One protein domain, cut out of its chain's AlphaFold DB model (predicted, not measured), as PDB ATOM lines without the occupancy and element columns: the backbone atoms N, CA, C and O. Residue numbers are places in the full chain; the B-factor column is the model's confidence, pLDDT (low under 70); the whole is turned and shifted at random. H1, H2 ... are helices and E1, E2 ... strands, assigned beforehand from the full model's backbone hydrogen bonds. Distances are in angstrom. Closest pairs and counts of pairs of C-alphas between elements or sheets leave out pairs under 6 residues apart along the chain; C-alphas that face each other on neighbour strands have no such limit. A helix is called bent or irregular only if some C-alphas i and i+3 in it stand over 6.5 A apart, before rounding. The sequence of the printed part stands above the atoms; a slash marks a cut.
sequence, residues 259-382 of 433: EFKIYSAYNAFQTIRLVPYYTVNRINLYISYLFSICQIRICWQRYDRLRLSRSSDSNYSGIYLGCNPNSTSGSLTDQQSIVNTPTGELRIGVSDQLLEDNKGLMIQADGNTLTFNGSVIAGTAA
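What this domain is: This is residues 259 to 382 of the 433 residues of an uncharacterized protein of Streblomastix strix (UniProt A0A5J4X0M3). Two antiparallel sheets follow each other end to end: a thin, long sheet of E1, E2 and E3, whose tip at residues 278 to 283 sticks out free, and a twisted ribbon of seven short strands, E4 to E10. The small helix H1 sits over one face of the ribbon, and residues 290 to 305 join the two sheets. The printed part has 124 residues, of which 57 are in ten named strands and 5 in one named helix, in the order E1 E2 E3 E4 E5 E6 E7 H1 E8 E9 E10; the class, by the 62 residues in named elements, is mostly strand, and each sheet's strands stand in chain order. The whole is loose, with a radius of gyration of the C-alphas of 19.1 A and spans of 68 by 34 by 20 A.

How they stand to each other: Start at E1, residues 259 to 264, which forms a hairpin with E2, residues 267 to 279; look for N 260 and O 272, 2.8 A apart. E2 forms a hairpin with E3, residues 282 to 289, where N 277 and O 284 are 3.1 A apart. These three make a meander, each strand the antiparallel neighbour of the one before, in a twisted sheet. E4, residues 306 to 310, is apart from E3. E4 is an edge strand and forms a hairpin with E5, residues 317 to 321, with N 307 and O 320 at 2.9 A. E5 and E6, residues 336 to 340, are a hairpin, with N 319 and O 338 at 2.8 A. E6 and E7, residues 346 to 350, are another, with N 347 and O 339 at 2.8 A; E4 to E7 are a second meander. H1, residues 351 to 355, is on this sheet, over E7, at a height of 7.9 A; its closest C-alpha pair with E7 is Arg 347 and Leu 354, 6.9 A. H1 is irregular, C-alphas 351 and 354 being 7.1 A apart; 0 of 1 O i to N i+4 pairs and 1 of 2 O i to N i+3 pairs are within hydrogen-bond range. E8, residues 361 to 363, is E7's antiparallel neighbour, with N 348 and O 361 at 2.8 A. E8, E9, residues 370 to 372, and E10, residues 375 to 378, are a third meander of two hairpins, with N 371 and O 362 at 2.8 A and N 372 and O 375 at 2.9 A.

Where its parts are: Find C-alpha 259 at (149.877, 132.496, 71.886), where E1 begins its 15.8 A. E2 runs 35.2 A to C-alpha 279 at (168.189, 139.826, 66.009), and E3 runs 21.4 A. E10 ends at C-alpha 378, (118.731, 142.177, 32.608).

The domain as a whole: The C-alphas farthest apart, of Val 280 and Ala 381, are 69.0 A apart. The printed part has no cut; the links E3 to E4 and E5 to E6 are long. Mean pLDDT of the printed part is 73.1, and residue 261, residues 263 to 304 and residues 380 to 382 are under 70.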
ATOM      1  N   GLU A 259     151.320 132.433  72.092       70.12
ATOM      2  CA  GLU A 259     149.877 132.496  71.886       70.12
ATOM      3  C   GLU A 259     149.176 132.948  73.169       70.12
ATOM      4  O   GLU A 259     149.287 132.302  74.209       70.12
ATOM      5  N   PHE A 260     148.417 134.037  73.086       71.69
ATOM      6  CA  PHE A 260     147.487 134.455  74.128       71.69
ATOM      7  C   PHE A 260     146.067 134.117  73.710       71.69
ATOM      8  O   PHE A 260     145.594 134.542  72.655       71.69
ATOM      9  N   LYS A 261     145.379 133.388  74.581       68.38
ATOM     10  CA  LYS A 261     143.963 133.059  74.464       68.38
ATOM     11  C   LYS A 261     143.177 133.990  75.376       68.38
ATOM     12  O   LYS A 261     143.260 133.871  76.594       68.38
ATOM     13  N   ILE A 262     142.462 134.942  74.791       72.19
ATOM     14  CA  ILE A 262     141.725 135.977  75.516       72.19
ATOM     15  C   ILE A 262     140.234 135.666  75.437       72.19
ATOM     16  O   ILE A 262     139.632 135.638  74.360       72.19
ATOM     17  N   TYR A 263     139.633 135.467  76.603       66.00
ATOM     18  CA  TYR A 263     138.196 135.313  76.765       66.00
ATOM     19  C   TYR A 263     137.616 136.668  77.167       66.00
ATOM     20  O   TYR A 263     138.036 137.256  78.161       66.00
ATOM     21  N   SER A 264     136.676 137.186  76.375       65.19
ATOM     22  CA  SER A 264     136.006 138.461  76.646       65.19
ATOM     23  C   SER A 264     134.497 138.252  76.674       65.19
ATOM     24  O   SER A 264     133.990 137.405  75.945       65.19
ATOM     25  N   ALA A 265     133.776 139.048  77.463       54.44
ATOM     26  CA  ALA A 265     132.319 138.943  77.568       54.44
ATOM     27  C   ALA A 265     131.573 139.212  76.242       54.44
ATOM     28  O   ALA A 265     130.422 138.819  76.103       54.44
ATOM     29  N   TYR A 266     132.224 139.869  75.272       53.09
ATOM     30  CA  TYR A 266     131.596 140.347  74.034       53.09
ATOM     31  C   TYR A 266     131.980 139.560  72.774       53.09
ATOM     32  O   TYR A 266     131.306 139.688  71.760       53.09
ATOM     33  N   ASN A 267     133.048 138.755  72.806       51.19
ATOM     34  CA  ASN A 267     133.499 137.962  71.658       51.19
ATOM     35  C   ASN A 267     133.842 136.537  72.088       51.19
ATOM     36  O   ASN A 267     134.535 136.340  73.090       51.19
ATOM     37  N   ALA A 268     133.449 135.557  71.272       53.81
ATOM     38  CA  ALA A 268     133.988 134.210  71.369       53.81
ATOM     39  C   ALA A 268     135.489 134.257  71.043       53.81
ATOM     40  O   ALA A 268     135.864 134.628  69.937       53.81
ATOM     41  N   PHE A 269     136.315 133.926  72.038       56.09
ATOM     42  CA  PHE A 269     137.736 133.579  71.941       56.09
ATOM     43  C   PHE A 269     138.597 134.406  70.962       56.09
ATOM     44  O   PHE A 269     138.667 134.123  69.767       56.09
ATOM     45  N   GLN A 270     139.357 135.373  71.479       60.78
ATOM     46  CA  GLN A 270     140.410 136.035  70.704       60.78
ATOM     47  C   GLN A 270     141.742 135.309  70.895       60.78
ATOM     48  O   GLN A 270     142.143 135.013  72.019       60.78
ATOM     49  N   THR A 271     142.449 135.044  69.797       62.50
ATOM     50  CA  THR A 271     143.813 134.498  69.832       62.50
ATOM     51  C   THR A 271     144.791 135.548  69.330       62.50
ATOM     52  O   THR A 271     144.701 135.970  68.179       62.50
ATOM     53  N   ILE A 272     145.745 135.949  70.166       67.19
ATOM     54  CA  ILE A 272     146.862 136.809  69.762       67.19
ATOM     55  C   ILE A 272     148.101 135.935  69.641       67.19
ATOM     56  O   ILE A 272     148.561 135.383  70.638       67.19
ATOM     57  N   ARG A 273     148.660 135.830  68.433       65.75
ATOM     58  CA  ARG A 273     149.954 135.179  68.204       65.75
ATOM     59  C   ARG A 273     151.029 136.232  67.983       65.75
ATOM     60  O   ARG A 273     150.952 137.027  67.047       65.75
ATOM     61  N   LEU A 274     152.036 136.230  68.845       65.94
ATOM     62  CA  LEU A 274     153.239 137.034  68.687       65.94
ATOM     63  C   LEU A 274     154.353 136.126  68.192       65.94
ATOM     64  O   LEU A 274     154.694 135.154  68.860       65.94
ATOM     65  N   VAL A 275     154.930 136.458  67.043       64.25
ATOM     66  CA  VAL A 275     156.119 135.779  66.517       64.25
ATOM     67  C   VAL A 275     157.292 136.747  66.671       64.25
ATOM     68  O   VAL A 275     157.517 137.578  65.786       64.25
ATOM     69  N   PRO A 276     157.981 136.760  67.826       57.72
ATOM     70  CA  PRO A 276     159.121 137.641  68.013       57.72
ATOM     71  C   PRO A 276     160.305 137.146  67.175       57.72
ATOM     72  O   PRO A 276     160.759 136.015  67.327       57.72
ATOM     73  N   TYR A 277     160.824 138.010  66.300       56.06
ATOM     74  CA  TYR A 277     162.078 137.759  65.599       56.06
ATOM     75  C   TYR A 277     163.191 138.533  66.307       56.06
ATOM     76  O   TYR A 277     163.274 139.764  66.216       56.06
ATOM     77  N   TYR A 278     164.017 137.814  67.061       56.19
ATOM     78  CA  TYR A 278     165.139 138.389  67.794       56.19
ATOM     79  C   TYR A 278     166.361 138.446  66.876       56.19
ATOM     80  O   TYR A 278     166.888 137.412  66.474       56.19
ATOM     81  N   THR A 279     166.829 139.648  66.535       54.22
ATOM     82  CA  THR A 279     168.189 139.826  66.009       54.22
ATOM     83  C   THR A 279     169.073 140.381  67.119       54.22
ATOM     84  O   THR A 279     168.573 141.046  68.025       54.22
ATOM     85  N   VAL A 280     170.386 140.125  67.046       45.25
ATOM     86  CA  VAL A 280     171.388 140.439  68.093       45.25
ATOM     87  C   VAL A 280     171.309 141.888  68.615       45.25
ATOM     88  O   VAL A 280     171.724 142.148  69.733       45.25
ATOM     89  N   ASN A 281     170.707 142.819  67.859       42.62
ATOM     90  CA  ASN A 281     170.607 144.235  68.223       42.62
ATOM     91  C   ASN A 281     169.197 144.865  68.112       42.62
ATOM     92  O   ASN A 281     169.076 146.075  68.305       42.62
ATOM     93  N   ARG A 282     168.125 144.121  67.780       49.09
ATOM     94  CA  ARG A 282     166.746 144.666  67.676       49.09
ATOM     95  C   ARG A 282     165.665 143.608  67.923       49.09
ATOM     96  O   ARG A 282     165.741 142.491  67.420       49.09
ATOM     97  N   ILE A 283     164.586 144.019  68.596       49.56
ATOM     98  CA  ILE A 283     163.309 143.289  68.608       49.56
ATOM     99  C   ILE A 283     162.531 143.688  67.348       49.56
ATOM    100  O   ILE A 283     162.098 144.835  67.237       49.56
ATOM    101  N   ASN A 284     162.327 142.760  66.408       47.00
ATOM    102  CA  ASN A 284     161.341 142.927  65.340       47.00
ATOM    103  C   ASN A 284     160.082 142.141  65.728       47.00
ATOM    104  O   ASN A 284     160.025 140.919  65.597       47.00
ATOM    105  N   LEU A 285     159.086 142.846  66.268       48.78
ATOM    106  CA  LEU A 285     157.811 142.258  66.666       48.78
ATOM    107  C   LEU A 285     156.846 142.253  65.473       48.78
ATOM    108  O   LEU A 285     156.306 143.295  65.104       48.78
ATOM    109  N   TYR A 286     156.599 141.080  64.891       49.19
ATOM    110  CA  TYR A 286     155.521 140.891  63.922       49.19
ATOM    111  C   TYR A 286     154.244 140.487  64.669       49.19
ATOM    112  O   TYR A 286     154.077 139.336  65.071       49.19
ATOM    113  N   ILE A 287     153.343 141.450  64.888       45.72
ATOM    114  CA  ILE A 287     152.022 141.186  65.473       45.72
ATOM    115  C   ILE A 287     151.069 140.778  64.347       45.72
ATOM    116  O   ILE A 287     150.830 141.552  63.420       45.72
ATOM    117  N   SER A 288     150.508 139.572  64.426       43.53
ATOM    118  CA  SER A 288     149.368 139.169  63.596       43.53
ATOM    119  C   SER A 288     148.108 139.222  64.458       43.53
ATOM    120  O   SER A 288     147.875 138.367  65.307       43.53
ATOM    121  N   TYR A 289     147.313 140.277  64.277       44.59
ATOM    122  CA  TYR A 289     145.997 140.386  64.897       44.59
ATOM    123  C   TYR A 289     144.989 139.578  64.072       44.59
ATOM    124  O   TYR A 289     144.768 139.900  62.906       44.59
ATOM    125  N   LEU A 290     144.345 138.569  64.662       39.75
ATOM    126  CA  LEU A 290     143.048 138.103  64.169       39.75
ATOM    127  C   LEU A 290     141.960 138.825  64.964       39.75
ATOM    128  O   LEU A 290     141.601 138.425  66.069       39.75
ATOM    129  N   PHE A 291     141.465 139.927  64.407       36.59
ATOM    130  CA  PHE A 291     140.219 140.528  64.864       36.59
ATOM    131  C   PHE A 291     139.031 139.717  64.331       36.59
ATOM    132  O   PHE A 291     139.153 138.991  63.346       36.59
ATOM    133  N   SER A 292     137.850 139.927  64.918       37.91
ATOM    134  CA  SER A 292     136.536 139.440  64.448       37.91
ATOM    135  C   SER A 292     136.144 139.926  63.028       37.91
ATOM    136  O   SER A 292     135.000 139.783  62.601       37.91
ATOM    137  N   ILE A 293     137.101 140.499  62.295       43.47
ATOM    138  CA  ILE A 293     137.098 140.857  60.885       43.47
ATOM    139  C   ILE A 293     138.453 140.379  60.326       43.47
ATOM    140  O   ILE A 293     139.498 140.948  60.645       43.47
ATOM    141  N   CYS A 294     138.448 139.311  59.526       42.66
ATOM    142  CA  CYS A 294     139.655 138.741  58.925       42.66
ATOM    143  C   CYS A 294     140.183 139.643  57.797       42.66
ATOM    144  O   CYS A 294     139.706 139.586  56.663       42.66
ATOM    145  N   GLN A 295     141.234 140.419  58.057       47.28
ATOM    146  CA  GLN A 295     142.180 140.728  56.984       47.28
ATOM    147  C   GLN A 295     143.076 139.506  56.786       47.28
ATOM    148  O   GLN A 295     143.901 139.176  57.637       47.28
ATOM    149  N   ILE A 296     142.883 138.811  55.665       46.53
ATOM    150  CA  ILE A 296     143.775 137.729  55.253       46.53
ATOM    151  C   ILE A 296     145.072 138.384  54.771       46.53
ATOM    152  O   ILE A 296     145.096 139.042  53.734       46.53
ATOM    153  N   ARG A 297     146.148 138.212  55.540       43.53
ATOM    154  CA  ARG A 297     147.514 138.529  55.114       43.53
ATOM    155  C   ARG A 297     147.995 137.383  54.215       43.53
ATOM    156  O   ARG A 297     148.214 136.280  54.706       43.53
ATOM    157  N   ILE A 298     148.096 137.628  52.912       45.38
ATOM    158  CA  ILE A 298     148.465 136.659  51.872       45.38
ATOM    159  C   ILE A 298     149.973 136.714  51.533       45.38
ATOM    160  O   ILE A 298     150.483 135.744  50.978       45.38
ATOM    161  N   CYS A 299     150.756 137.737  51.920       40.28
ATOM    162  CA  CYS A 299     152.213 137.708  51.696       40.28
ATOM    163  C   CYS A 299     153.072 138.514  52.695       40.28
ATOM    164  O   CYS A 299     152.728 139.597  53.163       40.28
ATOM    165  N   TRP A 300     154.259 137.974  52.992       33.91
ATOM    166  CA  TRP A 300     155.209 138.451  54.003       33.91
ATOM    167  C   TRP A 300     156.001 139.719  53.648       33.91
ATOM    168  O   TRP A 300     156.782 140.158  54.486       33.91
ATOM    169  N   GLN A 301     155.846 140.329  52.464       36.62
ATOM    170  CA  GLN A 301     156.740 141.435  52.065       36.62
ATOM    171  C   GLN A 301     156.107 142.627  51.333       36.62
ATOM    172  O   GLN A 301     156.829 143.574  51.039       36.62
ATOM    173  N   ARG A 302     154.795 142.675  51.083       46.81
ATOM    174  CA  ARG A 302     154.121 143.885  50.565       46.81
ATOM    175  C   ARG A 302     152.667 143.890  51.016       46.81
ATOM    176  O   ARG A 302     152.000 142.873  50.916       46.81
ATOM    177  N   TYR A 303     152.229 145.034  51.532       51.28
ATOM    178  CA  TYR A 303     150.898 145.302  52.072       51.28
ATOM    179  C   TYR A 303     149.771 144.640  51.269       51.28
ATOM    180  O   TYR A 303     149.485 145.053  50.143       51.28
ATOM    181  N   ASP A 304     149.120 143.634  51.854       56.28
ATOM    182  CA  ASP A 304     147.982 142.987  51.215       56.28
ATOM    183  C   ASP A 304     146.791 143.948  51.199       56.28
ATOM    184  O   ASP A 304     146.252 144.358  52.226       56.28
ATOM    185  N   ARG A 305     146.402 144.327  49.984       75.06
ATOM    186  CA  ARG A 305     145.316 145.257  49.664       75.06
ATOM    187  C   ARG A 305     143.934 144.581  49.705       75.06
ATOM    188  O   ARG A 305     143.048 145.013  48.979       75.06
ATOM    189  N   LEU A 306     143.756 143.509  50.483       80.00
ATOM    190  CA  LEU A 306     142.530 142.702  50.539       80.00
ATOM    191  C   LEU A 306     141.930 142.718  51.955       80.00
ATOM    192  O   LEU A 306     142.611 142.420  52.935       80.00
ATOM    193  N   ARG A 307     140.634 143.019  52.072       80.31
ATOM    194  CA  ARG A 307     139.871 142.973  53.330       80.31
ATOM    195  C   ARG A 307     138.576 142.191  53.147       80.31
ATOM    196  O   ARG A 307     137.871 142.403  52.167       80.31
ATOM    197  N   LEU A 308     138.251 141.337  54.117       84.62
ATOM    198  CA  LEU A 308     136.938 140.710  54.262       84.62
ATOM    199  C   LEU A 308     136.294 141.279  55.522       84.62
ATOM    200  O   LEU A 308     136.815 141.076  56.618       84.62
ATOM    201  N   SER A 309     135.207 142.033  55.386       82.06
ATOM    202  CA  SER A 309     134.604 142.709  56.538       82.06
ATOM    203  C   SER A 309     133.117 142.957  56.404       82.06
ATOM    204  O   SER A 309     132.596 143.082  55.299       82.06
ATOM    205  N   ARG A 310     132.456 143.098  57.555       84.94
ATOM    206  CA  ARG A 310     131.151 143.746  57.658       84.94
ATOM    207  C   ARG A 310     131.341 145.169  58.183       84.94
ATOM    208  O   ARG A 310     131.929 145.346  59.244       84.94
ATOM    209  N   SER A 311     130.886 146.160  57.424       81.31
ATOM    210  CA  SER A 311     130.927 147.576  57.799       81.31
ATOM    211  C   SER A 311     129.979 147.851  58.968       81.31
ATOM    212  O   SER A 311     128.828 147.415  58.928       81.31
ATOM    213  N   SER A 312     130.440 148.590  59.979       81.81
ATOM    214  CA  SER A 312     129.594 149.095  61.071       81.81
ATOM    215  C   SER A 312     128.676 150.232  60.631       81.81
ATOM    216  O   SER A 312     127.618 150.414  61.224       81.81
ATOM    217  N   ASP A 313     129.067 150.974  59.593       81.94
ATOM    218  CA  ASP A 313     128.375 152.197  59.178       81.94
ATOM    219  C   ASP A 313     127.226 151.877  58.217       81.94
ATOM    220  O   ASP A 313     126.116 152.378  58.364       81.94
ATOM    221  N   SER A 314     127.480 150.994  57.244       83.88
ATOM    222  CA  SER A 314     126.498 150.624  56.217       83.88
ATOM    223  C   SER A 314     125.860 149.254  56.430       83.88
ATOM    224  O   SER A 314     124.914 148.909  55.727       83.88
ATOM    225  N   ASN A 315     126.360 148.438  57.367       87.94
ATOM    226  CA  ASN A 315     125.978 147.027  57.523       87.94
ATOM    227  C   ASN A 315     126.264 146.148  56.292       87.94
ATOM    228  O   ASN A 315     125.720 145.048  56.171       87.94
ATOM    229  N   TYR A 316     127.125 146.604  55.381       89.75
ATOM    230  CA  TYR A 316     127.494 145.844  54.190       89.75
ATOM    231  C   TYR A 316     128.546 144.805  54.539       89.75
ATOM    232  O   TYR A 316     129.517 145.120  55.222       89.75
ATOM    233  N   SER A 317     128.377 143.584  54.051       89.88
ATOM    234  CA  SER A 317     129.346 142.501  54.208       89.88
ATOM    235  C   SER A 317     130.024 142.247  52.875       89.88
ATOM    236  O   SER A 317     129.333 141.990  51.897       89.88
ATOM    237  N   GLY A 318     131.352 142.294  52.808       88.94
ATOM    238  CA  GLY A 318     131.999 142.108  51.517       88.94
ATOM    239  C   GLY A 318     133.506 141.959  51.503       88.94
ATOM    240  O   GLY A 318     134.181 141.877  52.533       88.94
ATOM    241  N   ILE A 319     133.989 141.901  50.267       90.00
ATOM    242  CA  ILE A 319     135.376 141.759  49.852       90.00
ATOM    243  C   ILE A 319     135.824 143.100  49.285       90.00
ATOM    244  O   ILE A 319     135.204 143.620  48.357       90.00
ATOM    245  N   TYR A 320     136.913 143.638  49.815       87.12
ATOM    246  CA  TYR A 320     137.450 144.932  49.421       87.12
ATOM    247  C   TYR A 320     138.886 144.771  48.930       87.12
ATOM    248  O   TYR A 320     139.733 144.238  49.646       87.12
ATOM    249  N   LEU A 321     139.154 145.259  47.726       87.69
ATOM    250  CA  LEU A 321     140.433 145.238  47.025       87.69
ATOM    251  C   LEU A 321     140.972 146.667  46.926       87.69
ATOM    252  O   LEU A 321     140.208 147.595  46.692       87.69
ATOM    253  N   GLY A 322     142.278 146.867  47.082       83.12
ATOM    254  CA  GLY A 322     142.885 148.204  47.050       83.12
ATOM    255  C   GLY A 322     142.796 148.974  48.373       83.12
ATOM    256  O   GLY A 322     143.075 150.163  48.391       83.12
ATOM    257  N   CYS A 323     142.425 148.340  49.492       79.88
ATOM    258  CA  CYS A 323     142.241 149.052  50.765       79.88
ATOM    259  C   CYS A 323     143.561 149.532  51.409       79.88
ATOM    260  O   CYS A 323     144.604 148.888  51.261       79.88
ATOM    261  N   ASN A 324     143.497 150.612  52.205       76.50
ATOM    262  CA  ASN A 324     144.622 151.061  53.036       76.50
ATOM    263  C   ASN A 324     144.955 149.972  54.079       76.50
ATOM    264  O   ASN A 324     144.090 149.632  54.891       76.50
ATOM    265  N   PRO A 325     146.183 149.429  54.100       71.69
ATOM    266  CA  PRO A 325     146.575 148.400  55.065       71.69
ATOM    267  C   PRO A 325     146.652 148.922  56.507       71.69
ATOM    268  O   PRO A 325     146.571 148.135  57.443       71.69
ATOM    269  N   ASN A 326     146.813 150.233  56.690       73.50
ATOM    270  CA  ASN A 326     147.014 150.868  57.992       73.50
ATOM    271  C   ASN A 326     145.730 151.483  58.570       73.50
ATOM    272  O   ASN A 326     145.763 152.017  59.674       73.50
ATOM    273  N   SER A 327     144.612 151.447  57.837       71.56
ATOM    274  CA  SER A 327     143.329 151.989  58.294       71.56
ATOM    275  C   SER A 327     142.227 150.970  58.093       71.56
ATOM    276  O   SER A 327     142.055 150.474  56.986       71.56
ATOM    277  N   THR A 328     141.436 150.690  59.125       70.88
ATOM    278  CA  THR A 328     140.247 149.826  59.038       70.88
ATOM    279  C   THR A 328     138.981 150.585  58.639       70.88
ATOM    280  O   THR A 328     137.954 149.954  58.403       70.88
ATOM    281  N   SER A 329     139.051 151.911  58.522       70.69
ATOM    282  CA  SER A 329     137.944 152.793  58.145       70.69
ATOM    283  C   SER A 329     138.296 153.658  56.930       70.69
ATOM    284  O   SER A 329     139.468 153.793  56.558       70.69
ATOM    285  N   GLY A 330     137.261 154.232  56.314       71.75
ATOM    286  CA  GLY A 330     137.373 155.051  55.110       71.75
ATOM    287  C   GLY A 330     137.371 154.236  53.814       71.75
ATOM    288  O   GLY A 330     137.852 153.101  53.762       71.75
ATOM    289  N   SER A 331     136.809 154.850  52.780       73.56
ATOM    290  CA  SER A 331     136.810 154.387  51.394       73.56
ATOM    291  C   SER A 331     137.950 155.073  50.641       73.56
ATOM    292  O   SER A 331     138.292 156.221  50.937       73.56
ATOM    293  N   LEU A 332     138.586 154.365  49.709       81.25
ATOM    294  CA  LEU A 332     139.600 154.949  48.828       81.25
ATOM    295  C   LEU A 332     139.064 155.027  47.404       81.25
ATOM    296  O   LEU A 332     138.346 154.139  46.948       81.25
ATOM    297  N   THR A 333     139.493 156.050  46.668       80.56
ATOM    298  CA  THR A 333     139.103 156.261  45.268       80.56
ATOM    299  C   THR A 333     139.485 155.103  44.344       80.56
ATOM    300  O   THR A 333     138.800 154.877  43.350       80.56
ATOM    301  N   ASP A 334     140.539 154.353  44.667       80.81
ATOM    302  CA  ASP A 334     141.010 153.177  43.928       80.81
ATOM    303  C   ASP A 334     140.546 151.836  44.527       80.81
ATOM    304  O   ASP A 334     140.909 150.772  44.017       80.81
ATOM    305  N   GLN A 335     139.722 151.860  45.580       86.94
ATOM    306  CA  GLN A 335     139.179 150.652  46.192       86.94
ATOM    307  C   GLN A 335     138.084 150.044  45.311       86.94
ATOM    308  O   GLN A 335     137.131 150.721  44.929       86.94
ATOM    309  N   GLN A 336     138.186 148.746  45.041       91.12
ATOM    310  CA  GLN A 336     137.159 147.964  44.355       91.12
ATOM    311  C   GLN A 336     136.502 147.020  45.351       91.12
ATOM    312  O   GLN A 336     137.191 146.369  46.136       91.12
ATOM    313  N   SER A 337     135.180 146.929  45.326       90.75
ATOM    314  CA  SER A 337     134.438 146.266  46.393       90.75
ATOM    315  C   SER A 337     133.312 145.404  45.839       90.75
ATOM    316  O   SER A 337     132.591 145.823  44.935       90.75
ATOM    317  N   ILE A 338     133.148 144.214  46.415       94.50
ATOM    318  CA  ILE A 338     132.034 143.293  46.177       94.50
ATOM    319  C   ILE A 338     131.335 143.102  47.517       94.50
ATOM    320  O   ILE A 338     131.946 142.587  48.454       94.50
ATOM    321  N   VAL A 339     130.086 143.540  47.631       93.50
ATOM    322  CA  VAL A 339     129.375 143.603  48.911       93.50
ATOM    323  C   VAL A 339     127.949 143.086  48.801       93.50
ATOM    324  O   VAL A 339     127.257 143.325  47.816       93.50
ATOM    325  N   ASN A 340     127.488 142.451  49.867       94.62
ATOM    326  CA  ASN A 340     126.086 142.190  50.130       94.62
ATOM    327  C   ASN A 340     125.544 143.290  51.045       94.62
ATOM    328  O   ASN A 340     126.131 143.579  52.097       94.62
ATOM    329  N   THR A 341     124.423 143.893  50.661       92.81
ATOM    330  CA  THR A 341     123.721 144.889  51.476       92.81
ATOM    331  C   THR A 341     122.831 144.206  52.521       92.81
ATOM    332  O   THR A 341     122.459 143.040  52.361       92.81
ATOM    333  N   PRO A 342     122.437 144.905  53.601       91.56
ATOM    334  CA  PRO A 342     121.456 144.389  54.555       91.56
ATOM    335  C   PRO A 342     120.071 144.146  53.933       91.56
ATOM    336  O   PRO A 342     119.290 143.392  54.505       91.56
ATOM    337  N   THR A 343     119.768 144.752  52.781       91.75
ATOM    338  CA  THR A 343     118.513 144.557  52.035       91.75
ATOM    339  C   THR A 343     118.550 143.352  51.093       91.75
ATOM    340  O   THR A 343     117.523 143.012  50.517       91.75
ATOM    341  N   GLY A 344     119.696 142.668  50.967       92.38
ATOM    342  CA  GLY A 344     119.843 141.448  50.168       92.38
ATOM    343  C   GLY A 344     120.364 141.662  48.744       92.38
ATOM    344  O   GLY A 344     120.429 140.705  47.980       92.38
ATOM    345  N   GLU A 345     120.767 142.878  48.381       94.69
ATOM    346  CA  GLU A 345     121.376 143.152  47.075       94.69
ATOM    347  C   GLU A 345     122.848 142.725  47.063       94.69
ATOM    348  O   GLU A 345     123.564 142.879  48.058       94.69
ATOM    349  N   LEU A 346     123.331 142.259  45.909       95.50
ATOM    350  CA  LEU A 346     124.761 142.093  45.647       95.50
ATOM    351  C   LEU A 346     125.243 143.271  44.802       95.50
ATOM    352  O   LEU A 346     124.812 143.427  43.661       95.50
ATOM    353  N   ARG A 347     126.155 144.081  45.340       94.88
ATOM    354  CA  ARG A 347     126.700 145.267  44.672       94.88
ATOM    355  C   ARG A 347     128.191 145.101  44.381       94.88
ATOM    356  O   ARG A 347     128.952 144.618  45.220       94.88
ATOM    357  N   ILE A 348     128.613 145.549  43.202       95.31
ATOM    358  CA  ILE A 348     130.014 145.674  42.795       95.31
ATOM    359  C   ILE A 348     130.253 147.124  42.384       95.31
ATOM    360  O   ILE A 348     129.598 147.637  41.474       95.31
ATOM    361  N   GLY A 349     131.189 147.790  43.050       92.44
ATOM    362  CA  GLY A 349     131.434 149.215  42.852       92.44
ATOM    363  C   GLY A 349     132.835 149.639  43.258       92.44
ATOM    364  O   GLY A 349     133.588 148.875  43.869       92.44
ATOM    365  N   VAL A 350     133.176 150.872  42.897       91.12
ATOM    366  CA  VAL A 350     134.437 151.510  43.283       91.12
ATOM    367  C   VAL A 350     134.191 152.651  44.256       91.12
ATOM    368  O   VAL A 350     133.209 153.381  44.105       91.12
ATOM    369  N   SER A 351     135.098 152.835  45.215       85.94
ATOM    370  CA  SER A 351     135.019 153.924  46.193       85.94
ATOM    371  C   SER A 351     133.623 153.999  46.849       85.94
ATOM    372  O   SER A 351     133.032 152.979  47.218       85.94
ATOM    373  N   ASP A 352     133.064 155.204  46.935       86.62
ATOM    374  CA  ASP A 352     131.784 155.521  47.570       86.62
ATOM    375  C   ASP A 352     130.550 155.171  46.730       86.62
ATOM    376  O   ASP A 352     129.431 155.344  47.205       86.62
ATOM    377  N   GLN A 353     130.703 154.599  45.528       88.88
ATOM    378  CA  GLN A 353     129.552 154.158  44.722       88.88
ATOM    379  C   GLN A 353     128.640 153.192  45.481       88.88
ATOM    380  O   GLN A 353     127.443 153.149  45.238       88.88
ATOM    381  N   LEU A 354     129.191 152.407  46.408       86.50
ATOM    382  CA  LEU A 354     128.397 151.491  47.220       86.50
ATOM    383  C   LEU A 354     127.452 152.211  48.195       86.50
ATOM    384  O   LEU A 354     126.432 151.641  48.581       86.50
ATOM    385  N   LEU A 355     127.794 153.434  48.598       84.38
ATOM    386  CA  LEU A 355     127.012 154.260  49.517       84.38
ATOM    387  C   LEU A 355     125.958 155.103  48.790       84.38
ATOM    388  O   LEU A 355     125.088 155.680  49.434       84.38
ATOM    389  N   GLU A 356     126.029 155.160  47.464       88.19
ATOM    390  CA  GLU A 356     125.062 155.852  46.626       88.19
ATOM    391  C   GLU A 356     124.025 154.875  46.067       88.19
ATOM    392  O   GLU A 356     124.318 153.730  45.704       88.19
ATOM    393  N   ASP A 357     122.787 155.345  45.952       86.81
ATOM    394  CA  ASP A 357     121.745 154.595  45.267       86.81
ATOM    395  C   ASP A 357     122.013 154.566  43.763       86.81
ATOM    396  O   ASP A 357     122.445 155.552  43.159       86.81
ATOM    397  N   ASN A 358     121.686 153.441  43.124       87.56
ATOM    398  CA  ASN A 358     121.729 153.316  41.666       87.56
ATOM    399  C   ASN A 358     123.122 153.554  41.054       87.56
ATOM    400  O   ASN A 358     123.219 154.019  39.918       87.56
ATOM    401  N   LYS A 359     124.201 153.212  41.768       91.56
ATOM    402  CA  LYS A 359     125.579 153.241  41.257       91.56
ATOM    403  C   LYS A 359     126.212 151.854  41.229       91.56
ATOM    404  O   LYS A 359     125.868 150.977  42.014       91.56
ATOM    405  N   GLY A 360     127.172 151.682  40.323       91.94
ATOM    406  CA  GLY A 360     127.879 150.416  40.149       91.94
ATOM    407  C   GLY A 360     127.005 149.345  39.501       91.94
ATOM    408  O   GLY A 360     125.967 149.643  38.905       91.94
ATOM    409  N   LEU A 361     127.460 148.097  39.582       94.38
ATOM    410  CA  LEU A 361     126.734 146.914  39.126       94.38
ATOM    411  C   LEU A 361     125.976 146.313  40.312       94.38
ATOM    412  O   LEU A 361     126.582 146.063  41.353       94.38
ATOM    413  N   MET A 362     124.678 146.059  40.169       93.56
ATOM    414  CA  MET A 362     123.852 145.556  41.268       93.56
ATOM    415  C   MET A 362     122.924 144.437  40.810       93.56
ATOM    416  O   MET A 362     122.182 144.602  39.844       93.56
ATOM    417  N   ILE A 363     122.935 143.319  41.532       94.62
ATOM    418  CA  ILE A 363     121.855 142.330  41.504       94.62
ATOM    419  C   ILE A 363     120.885 142.712  42.615       94.62
ATOM    420  O   ILE A 363     121.283 142.808  43.780       94.62
ATOM    421  N   GLN A 364     119.632 142.951  42.247       92.38
ATOM    422  CA  GLN A 364     118.574 143.299  43.188       92.38
ATOM    423  C   GLN A 364     118.276 142.146  44.153       92.38
ATOM    424  O   GLN A 364     118.559 140.983  43.864       92.38
ATOM    425  N   ALA A 365     117.657 142.469  45.291       93.06
ATOM    426  CA  ALA A 365     117.302 141.490  46.320       93.06
ATOM    427  C   ALA A 365     116.350 140.381  45.825       93.06
ATOM    428  O   ALA A 365     116.297 139.304  46.415       93.06
ATOM    429  N   ASP A 366     115.618 140.624  44.731       89.50
ATOM    430  CA  ASP A 366     114.762 139.628  44.075       89.50
ATOM    431  C   ASP A 366     115.545 138.556  43.291       89.50
ATOM    432  O   ASP A 366     114.958 137.561  42.866       89.50
ATOM    433  N   GLY A 367     116.849 138.756  43.075       88.19
ATOM    434  CA  GLY A 367     117.717 137.883  42.283       88.19
ATOM    435  C   GLY A 367     117.441 137.883  40.773       88.19
ATOM    436  O   GLY A 367     118.147 137.198  40.036       88.19
ATOM    437  N   ASN A 368     116.453 138.644  40.296       85.62
ATOM    438  CA  ASN A 368     115.974 138.629  38.910       85.62
ATOM    439  C   ASN A 368     116.416 139.858  38.114       85.62
ATOM    440  O   ASN A 368     116.468 139.810  36.884       85.62
ATOM    441  N   THR A 369     116.705 140.963  38.801       87.44
ATOM    442  CA  THR A 369     117.027 142.238  38.158       87.44
ATOM    443  C   THR A 369     118.505 142.581  38.337       87.44
ATOM    444  O   THR A 369     118.983 142.752  39.458       87.44
ATOM    445  N   LEU A 370     119.226 142.732  37.224       90.00
ATOM    446  CA  LEU A 370     120.608 143.214  37.174       90.00
ATOM    447  C   LEU A 370     120.625 144.645  36.628       90.00
ATOM    448  O   LEU A 370     120.090 144.906  35.545       90.00
ATOM    449  N   THR A 371     121.262 145.568  37.343       88.81
ATOM    450  CA  THR A 371     121.373 146.977  36.950       88.81
ATOM    451  C   THR A 371     122.823 147.447  36.902       88.81
ATOM    452  O   THR A 371     123.683 146.940  37.622       88.81
ATOM    453  N   PHE A 372     123.102 148.432  36.048       90.81
ATOM    454  CA  PHE A 372     124.356 149.179  36.041       90.81
ATOM    455  C   PHE A 372     124.059 150.679  36.032       90.81
ATOM    456  O   PHE A 372     123.388 151.172  35.126       90.81
ATOM    457  N   ASN A 373     124.539 151.405  37.045       90.19
ATOM    458  CA  ASN A 373     124.292 152.842  37.222       90.19
ATOM    459  C   ASN A 373     122.801 153.230  37.071       90.19
ATOM    460  O   ASN A 373     122.455 154.173  36.358       90.19
ATOM    461  N   GLY A 374     121.910 152.440  37.682       87.19
ATOM    462  CA  GLY A 374     120.458 152.654  37.663       87.19
ATOM    463  C   GLY A 374     119.743 152.168  36.401       87.19
ATOM    464  O   GLY A 374     118.519 152.098  36.386       87.19
ATOM    465  N   SER A 375     120.478 151.788  35.354       85.69
ATOM    466  CA  SER A 375     119.895 151.210  34.141       85.69
ATOM    467  C   SER A 375     119.731 149.703  34.298       85.69
ATOM    468  O   SER A 375     120.690 149.012  34.638       85.69
ATOM    469  N   VAL A 376     118.533 149.179  34.033       85.19
ATOM    470  CA  VAL A 376     118.290 147.730  34.014       85.19
ATOM    471  C   VAL A 376     118.961 147.128  32.782       85.19
ATOM    472  O   VAL A 376     118.653 147.521  31.658       85.19
ATOM    473  N   ILE A 377     119.868 146.174  32.994       82.19
ATOM    474  CA  ILE A 377     120.599 145.481  31.923       82.19
ATOM    475  C   ILE A 377     120.150 144.023  31.740       82.19
ATOM    476  O   ILE A 377     120.382 143.452  30.678       82.19
ATOM    477  N   ALA A 378     119.470 143.437  32.732       80.12
ATOM    478  CA  ALA A 378     118.731 142.177  32.608       80.12
ATOM    479  C   ALA A 378     117.598 142.105  33.653       80.12
ATOM    480  O   ALA A 378     117.757 142.628  34.755       80.12
ATOM    481  N   GLY A 379     116.469 141.466  33.314       76.69
ATOM    482  CA  GLY A 379     115.322 141.252  34.217       76.69
ATOM    483  C   GLY A 379     113.977 141.762  33.679       76.69
ATOM    484  O   GLY A 379     113.898 142.281  32.565       76.69
ATOM    485  N   THR A 380     112.915 141.636  34.485       64.19
ATOM    486  CA  THR A 380     111.497 141.889  34.126       64.19
ATOM    487  C   THR A 380     111.198 143.320  33.642       64.19
ATOM    488  O   THR A 380     110.180 143.549  32.998       64.19
ATOM    489  N   ALA A 381     112.099 144.279  33.890       65.38
ATOM    490  CA  ALA A 381     111.979 145.678  33.464       65.38
ATOM    491  C   ALA A 381     113.056 146.127  32.450       65.38
ATOM    492  O   ALA A 381     113.207 147.324  32.204       65.38
ATOM    493  N   ALA A 382     113.824 145.200  31.864       64.75
ATOM    494  CA  ALA A 382     114.830 145.532  30.855       64.75
ATOM    495  C   ALA A 382     114.145 145.984  29.552       64.75
ATOM    496  O   ALA A 382     113.677 145.168  28.762       64.75
TER     497      ALA A 382